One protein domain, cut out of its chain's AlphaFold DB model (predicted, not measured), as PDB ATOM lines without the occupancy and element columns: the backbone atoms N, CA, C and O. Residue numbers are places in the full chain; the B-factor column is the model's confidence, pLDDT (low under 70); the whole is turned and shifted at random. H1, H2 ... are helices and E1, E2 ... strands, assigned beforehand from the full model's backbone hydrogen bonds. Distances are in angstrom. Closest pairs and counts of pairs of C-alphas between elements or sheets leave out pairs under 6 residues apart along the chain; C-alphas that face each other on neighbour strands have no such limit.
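This is residues 13 to 68 of the 72 residues of an uncharacterized protein of Deltaproteobacteria bacterium (UniProt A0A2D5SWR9). A loose rod has its longest helix, H2, along one side, with H1 toward one end and the short H3 at the other. The first residues pair with the small strand E1, near H2. The 56 printed residues hold three named helices and one named strand, in the order H1, H2, H3, E1, mostly helix. The radius of gyration of the C-alphas is 13.0 A, and the spans are 41 by 20 by 14 A.

H1 is residues 21 to 29, from C-alpha 21 at (50.760, -5.812, 22.084). H2 is residues 39 to 52, 20.5 A long. H3 is residues 55 to 58. E1 is residues 62 to 64, ending at C-alpha 64 at (49.432, 13.795, 19.654).

Residues 13 to 14 pair with residues 63 to 64 of E1, parallel; E1 pairs with no named strand. H2 and E1 are near each other, with 6 pairs of C-alphas within 10 A. H1 is apart from H2, H3 and E1, and H2 from H3. H3 and E1 meet only through their tight link. In H1 and H2 every O i to N i+4 pair is within hydrogen-bond range; H3 is too short for such a pair.

The C-alphas farthest apart, of Gly 31 and Lys 56, are 40.7 A apart. Residues 51 to 57, of which 55 to 57 belong to H3, stand free. The printed part has no cut and no long link, and no printed residue is under 70 in pLDDT.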
ATOM      1  N   ILE A  13      53.890  12.188  14.915       98.44
ATOM      2  CA  ILE A  13      52.661  11.954  15.671       98.44
ATOM      3  C   ILE A  13      52.957  10.977  16.808       98.44
ATOM      4  O   ILE A  13      53.486   9.890  16.582       98.44
ATOM      5  N   ASN A  14      52.586  11.352  18.027       98.31
ATOM      6  CA  ASN A  14      52.438  10.447  19.151       98.31
ATOM      7  C   ASN A  14      51.050   9.781  19.061       98.31
ATOM      8  O   ASN A  14      50.045  10.458  19.298       98.31
ATOM      9  N   PRO A  15      50.961   8.468  18.772       98.06
ATOM     10  CA  PRO A  15      49.682   7.761  18.663       98.06
ATOM     11  C   PRO A  15      48.968   7.591  20.019       98.06
ATOM     12  O   PRO A  15      47.883   7.022  20.096       98.06
ATOM     13  N   GLY A  16      49.573   8.070  21.109       98.12
ATOM     14  CA  GLY A  16      49.117   7.814  22.463       98.12
ATOM     15  C   GLY A  16      49.565   6.443  22.961       98.12
ATOM     16  O   GLY A  16      50.210   5.659  22.261       98.12
ATOM     17  N   PHE A  17      49.226   6.145  24.215       98.25
ATOM     18  CA  PHE A  17      49.541   4.854  24.815       98.25
ATOM     19  C   PHE A  17      48.470   3.826  24.427       98.25
ATOM     20  O   PHE A  17      47.548   3.546  25.196       98.25
ATOM     21  N   ALA A  18      48.561   3.349  23.185       98.56
ATOM     22  CA  ALA A  18      47.572   2.481  22.555       98.56
ATOM     23  C   ALA A  18      47.629   1.035  23.069       98.56
ATOM     24  O   ALA A  18      48.717   0.497  23.278       98.56
ATOM     25  N   LYS A  19      46.470   0.372  23.187       98.69
ATOM     26  CA  LYS A  19      46.291  -1.038  23.604       98.69
ATOM     27  C   LYS A  19      46.745  -2.062  22.552       98.69
ATOM     28  O   LYS A  19      46.067  -3.044  22.267       98.69
ATOM     29  N   THR A  20      47.902  -1.824  21.945       98.62
ATOM     30  CA  THR A  20      48.603  -2.798  21.101       98.62
ATOM     31  C   THR A  20      49.332  -3.822  21.972       98.62
ATOM     32  O   THR A  20      49.454  -3.640  23.184       98.62
ATOM     33  N   GLU A  21      49.885  -4.875  21.365       98.62
ATOM     34  CA  GLU A  21      50.760  -5.812  22.084       98.62
ATOM     35  C   GLU A  21      51.927  -5.083  22.772       98.62
ATOM     36  O   GLU A  21      52.190  -5.314  23.952       98.62
ATOM     37  N   LEU A  22      52.572  -4.139  22.072       98.44
ATOM     38  CA  LEU A  22      53.662  -3.331  22.623       98.44
ATOM     39  C   LEU A  22      53.188  -2.437  23.776       98.44
ATOM     40  O   LEU A  22      53.843  -2.369  24.817       98.44
ATOM     41  N   GLY A  23      52.056  -1.754  23.603       98.50
ATOM     42  CA  GLY A  23      51.522  -0.873  24.635       98.50
ATOM     43  C   GLY A  23      51.128  -1.635  25.898       98.50
ATOM     44  O   GLY A  23      51.522  -1.252  26.997       98.50
ATOM     45  N   ASN A  24      50.429  -2.761  25.751       98.69
ATOM     46  CA  ASN A  24      50.023  -3.592  26.884       98.69
ATOM     47  C   ASN A  24      51.219  -4.257  27.574       98.69
ATOM     48  O   ASN A  24      51.238  -4.326  28.801       98.69
ATOM     49  N   ALA A  25      52.247  -4.676  26.829       98.62
ATOM     50  CA  ALA A  25      53.494  -5.160  27.422       98.62
ATOM     51  C   ALA A  25      54.175  -4.076  28.277       98.62
ATOM     52  O   ALA A  25      54.595  -4.349  29.403       98.62
ATOM     53  N   GLY A  26      54.229  -2.833  27.785       98.31
ATOM     54  CA  GLY A  26      54.715  -1.690  28.558       98.31
ATOM     55  C   GLY A  26      53.859  -1.411  29.796       98.31
ATOM     56  O   GLY A  26      54.391  -1.221  30.885       98.31
ATOM     57  N   ALA A  27      52.532  -1.442  29.658       98.50
ATOM     58  CA  ALA A  27      51.599  -1.199  30.757       98.50
ATOM     59  C   ALA A  27      51.803  -2.213  31.892       98.50
ATOM     60  O   ALA A  27      51.972  -1.821  33.045       98.50
ATOM     61  N   GLN A  28      51.893  -3.498  31.546       98.38
ATOM     62  CA  GLN A  28      52.168  -4.591  32.481       98.38
ATOM     63  C   GLN A  28      53.516  -4.410  33.185       98.38
ATOM     64  O   GLN A  28      53.597  -4.558  34.405       98.38
ATOM     65  N   PHE A  29      54.565  -4.024  32.449       98.19
ATOM     66  CA  PHE A  29      55.877  -3.723  33.031       98.19
ATOM     67  C   PHE A  29      55.808  -2.598  34.080       98.19
ATOM     68  O   PHE A  29      56.484  -2.671  35.106       98.19
ATOM     69  N   PHE A  30      54.954  -1.594  33.865       97.31
ATOM     70  CA  PHE A  30      54.710  -0.499  34.810       97.31
ATOM     71  C   PHE A  30      53.613  -0.794  35.856       97.31
ATOM     72  O   PHE A  30      53.225   0.107  36.599       97.31
ATOM     73  N   GLY A  31      53.117  -2.034  35.954       98.06
ATOM     74  CA  GLY A  31      52.119  -2.443  36.953       98.06
ATOM     75  C   GLY A  31      50.676  -2.026  36.639       98.06
ATOM     76  O   GLY A  31      49.822  -2.047  37.524       98.06
ATOM     77  N   MET A  32      50.393  -1.644  35.395       98.19
ATOM     78  CA  MET A  32      49.048  -1.359  34.890       98.19
ATOM     79  C   MET A  32      48.438  -2.610  34.246       98.19
ATOM     80  O   MET A  32      49.149  -3.489  33.764       98.19
ATOM     81  N   GLN A  33      47.104  -2.683  34.192       97.81
ATOM     82  CA  GLN A  33      46.409  -3.794  33.533       97.81
ATOM     83  C   GLN A  33      46.627  -3.784  32.010       97.81
ATOM     84  O   GLN A  33      46.917  -4.819  31.414       97.81
ATOM     85  N   GLU A  34      46.493  -2.614  31.392       98.50
ATOM     86  CA  GLU A  34      46.590  -2.395  29.951       98.50
ATOM     87  C   GLU A  34      46.914  -0.922  29.668       98.50
ATOM     88  O   GLU A  34      46.876  -0.078  30.571       98.50
ATOM     89  N   ALA A  35      47.262  -0.616  28.421       98.56
ATOM     90  CA  ALA A  35      47.436   0.760  27.973       98.56
ATOM     91  C   ALA A  35      46.085   1.512  27.963       98.56
ATOM     92  O   ALA A  35      45.025   0.913  28.127       98.56
ATOM     93  N   ILE A  36      46.094   2.836  27.794       98.12
ATOM     94  CA  ILE A  36      44.912   3.676  28.087       98.12
ATOM     95  C   ILE A  36      44.153   4.185  26.855       98.12
ATOM     96  O   ILE A  36      43.098   4.793  27.012       98.12
ATOM     97  N   VAL A  37      44.667   3.964  25.644       98.56
ATOM     98  CA  VAL A  37      44.027   4.404  24.394       98.56
ATOM     99  C   VAL A  37      43.583   3.188  23.584       98.56
ATOM    100  O   VAL A  37      44.386   2.293  23.321       98.56
ATOM    101  N   GLU A  38      42.317   3.148  23.168       98.69
ATOM    102  CA  GLU A  38      41.845   2.124  22.231       98.69
ATOM    103  C   GLU A  38      42.579   2.248  20.893       98.69
ATOM    104  O   GLU A  38      42.802   3.351  20.389       98.69
ATOM    105  N   VAL A  39      42.948   1.114  20.292       98.62
ATOM    106  CA  VAL A  39      43.683   1.107  19.013       98.62
ATOM    107  C   VAL A  39      42.891   1.836  17.925       98.62
ATOM    108  O   VAL A  39      43.467   2.592  17.147       98.62
ATOM    109  N   GLU A  40      41.569   1.671  17.906       98.62
ATOM    110  CA  GLU A  40      40.698   2.329  16.932       98.62
ATOM    111  C   GLU A  40      40.676   3.856  17.095       98.62
ATOM    112  O   GLU A  40      40.735   4.576  16.099       98.62
ATOM    113  N   ASP A  41      40.687   4.361  18.331       98.62
ATOM    114  CA  ASP A  41      40.749   5.800  18.603       98.62
ATOM    115  C   ASP A  41      42.111   6.387  18.214       98.62
ATOM    116  O   ASP A  41      42.172   7.456  17.605       98.62
ATOM    117  N   SER A  42      43.198   5.665  18.516       98.69
ATOM    118  CA  SER A  42      44.556   6.014  18.080       98.69
ATOM    119  C   SER A  42      44.628   6.119  16.555       98.69
ATOM    120  O   SER A  42      45.115   7.114  16.024       98.69
ATOM    121  N   CYS A  43      44.158   5.099  15.832       98.62
ATOM    122  CA  CYS A  43      44.195   5.083  14.372       98.62
ATOM    123  C   CYS A  43      43.315   6.176  13.763       98.62
ATOM    124  O   CYS A  43      43.773   6.876  12.862       98.62
ATOM    125  N   ARG A  44      42.083   6.352  14.261       98.75
ATOM    126  CA  ARG A  44      41.165   7.383  13.765       98.75
ATOM    127  C   ARG A  44      41.767   8.779  13.910       98.75
ATOM    128  O   ARG A  44      41.832   9.499  12.921       98.75
ATOM    129  N   GLY A  45      42.284   9.118  15.092       98.44
ATOM    130  CA  GLY A  45      42.900  10.424  15.336       98.44
ATOM    131  C   GLY A  45      44.143  10.681  14.476       98.44
ATOM    132  O   GLY A  45      44.305  11.763  13.919       98.44
ATOM    133  N   VAL A  46      44.992   9.663  14.281       98.56
ATOM    134  CA  VAL A  46      46.151   9.760  13.375       98.56
ATOM    135  C   VAL A  46      45.719  10.020  11.927       98.56
ATOM    136  O   VAL A  46      46.311  10.870  11.268       98.56
ATOM    137  N   VAL A  47      44.707   9.307  11.423       98.50
ATOM    138  CA  VAL A  47      44.214   9.478  10.044       98.50
ATOM    139  C   VAL A  47      43.586  10.858   9.852       98.50
ATOM    140  O   VAL A  47      43.939  11.546   8.899       98.50
ATOM    141  N   GLU A  48      42.734  11.300  10.781       98.25
ATOM    142  CA  GLU A  48      42.117  12.634  10.742       98.25
ATOM    143  C   GLU A  48      43.173  13.749  10.722       98.25
ATOM    144  O   GLU A  48      43.052  14.706   9.956       98.25
ATOM    145  N   LEU A  49      44.245  13.603  11.509       97.75
ATOM    146  CA  LEU A  49      45.353  14.554  11.529       97.75
ATOM    147  C   LEU A  49      46.108  14.584  10.191       97.75
ATOM    148  O   LEU A  49      46.429  15.660   9.688       97.75
ATOM    149  N   ILE A  50      46.374  13.417   9.591       97.81
ATOM    150  CA  ILE A  50      47.024  13.315   8.274       97.81
ATOM    151  C   ILE A  50      46.168  13.976   7.186       97.81
ATOM    152  O   ILE A  50      46.716  14.704   6.358       97.81
ATOM    153  N   ASP A  51      44.849  13.774   7.205       98.12
ATOM    154  CA  ASP A  51      43.924  14.303   6.195       98.12
ATOM    155  C   ASP A  51      43.908  15.839   6.142       98.12
ATOM    156  O   ASP A  51      43.727  16.427   5.071       98.12
ATOM    157  N   VAL A  52      44.116  16.507   7.282       96.75
ATOM    158  CA  VAL A  52      44.107  17.979   7.376       96.75
ATOM    159  C   VAL A  52      45.506  18.604   7.374       96.75
ATOM    160  O   VAL A  52      45.637  19.834   7.298       96.75
ATOM    161  N   ALA A  53      46.563  17.793   7.459       96.56
ATOM    162  CA  ALA A  53      47.918  18.285   7.640       96.56
ATOM    163  C   ALA A  53      48.437  19.066   6.423       96.56
ATOM    164  O   ALA A  53      48.381  18.636   5.273       96.56
ATOM    165  N   THR A  54      49.045  20.219   6.696       95.69
ATOM    166  CA  THR A  54      49.824  20.990   5.720       95.69
ATOM    167  C   THR A  54      51.167  21.383   6.312       95.69
ATOM    168  O   THR A  54      51.283  21.553   7.526       95.69
ATOM    169  N   LYS A  55      52.178  21.629   5.473       93.06
ATOM    170  CA  LYS A  55      53.501  22.099   5.918       93.06
ATOM    171  C   LYS A  55      53.413  23.312   6.852       93.06
ATOM    172  O   LYS A  55      54.055  23.342   7.890       93.06
ATOM    173  N   LYS A  56      52.549  24.283   6.536       93.38
ATOM    174  CA  LYS A  56      52.352  25.486   7.365       93.38
ATOM    175  C   LYS A  56      51.769  25.171   8.750       93.38
ATOM    176  O   LYS A  56      52.112  25.835   9.727       93.38
ATOM    177  N   SER A  57      50.843  24.221   8.825       94.88
ATOM    178  CA  SER A  57      50.141  23.894  10.069       94.88
ATOM    179  C   SER A  57      50.940  22.912  10.925       94.88
ATOM    180  O   SER A  57      51.195  23.212  12.094       94.88
ATOM    181  N   HIS A  58      51.420  21.817  10.333       95.88
ATOM    182  CA  HIS A  58      51.991  20.679  11.053       95.88
ATOM    183  C   HIS A  58      53.483  20.441  10.787       95.88
ATOM    184  O   HIS A  58      54.131  19.786  11.597       95.88
ATOM    185  N   GLY A  59      54.036  20.979   9.694       94.75
ATOM    186  CA  GLY A  59      55.428  20.745   9.291       94.75
ATOM    187  C   GLY A  59      56.435  21.027  10.409       94.75
ATOM    188  O   GLY A  59      56.315  22.038  11.107       94.75
ATOM    189  N   GLY A  60      57.388  20.113  10.602       93.44
ATOM    190  CA  GLY A  60      58.491  20.255  11.557       93.44
ATOM    191  C   GLY A  60      58.093  20.186  13.037       93.44
ATOM    192  O   GLY A  60      58.876  20.576  13.907       93.44
ATOM    193  N   LYS A  61      56.878  19.720  13.345       94.50
ATOM    194  CA  LYS A  61      56.327  19.673  14.708       94.50
ATOM    195  C   LYS A  61      55.974  18.249  15.134       94.50
ATOM    196  O   LYS A  61      55.896  17.332  14.314       94.50
ATOM    197  N   LEU A  62      55.733  18.102  16.432       97.75
ATOM    198  CA  LEU A  62      55.235  16.892  17.068       97.75
ATOM    199  C   LEU A  62      53.811  17.138  17.575       97.75
ATOM    200  O   LEU A  62      53.574  18.096  18.305       97.75
ATOM    201  N   PHE A  63      52.880  16.262  17.217       98.44
ATOM    202  CA  PHE A  63      51.496  16.302  17.688       98.44
ATOM    203  C   PHE A  63      51.132  14.998  18.387       98.44
ATOM    204  O   PHE A  63      51.738  13.965  18.118       98.44
ATOM    205  N   ASP A  64      50.136  15.014  19.265       98.00
ATOM    206  CA  ASP A  64      49.432  13.795  19.654       98.00
ATOM    207  C   ASP A  64      48.277  13.471  18.691       98.00
ATOM    208  O   ASP A  64      47.872  14.283  17.859       98.00
ATOM    209  N   PHE A  65      47.736  12.258  18.802       97.69
ATOM    210  CA  PHE A  65      46.613  11.781  17.989       97.69
ATOM    211  C   PHE A  65      45.300  12.571  18.167       97.69
ATOM    212  O   PHE A  65      44.317  12.256  17.507       97.69
ATOM    213  N   LYS A  66      45.252  13.566  19.062       97.31
ATOM    214  CA  LYS A  66      44.104  14.456  19.293       97.31
ATOM    215  C   LYS A  66      44.366  15.881  18.788       97.31
ATOM    216  O   LYS A  66      43.681  16.801  19.230       97.31
ATOM    217  N   ASP A  67      45.349  16.057  17.900       95.25
ATOM    218  CA  ASP A  67      45.807  17.361  17.388       95.25
ATOM    219  C   ASP A  67      46.376  18.286  18.491       95.25
ATOM    220  O   ASP A  67      46.389  19.514  18.401       95.25
ATOM    221  N   GLY A  68      46.873  17.698  19.582       97.50
ATOM    222  CA  GLY A  68      47.589  18.421  20.625       97.50
ATOM    223  C   GLY A  68      49.042  18.656  20.225       97.50
ATOM    224  O   GLY A  68      49.818  17.708  20.138       97.50
TER     225      GLY A  68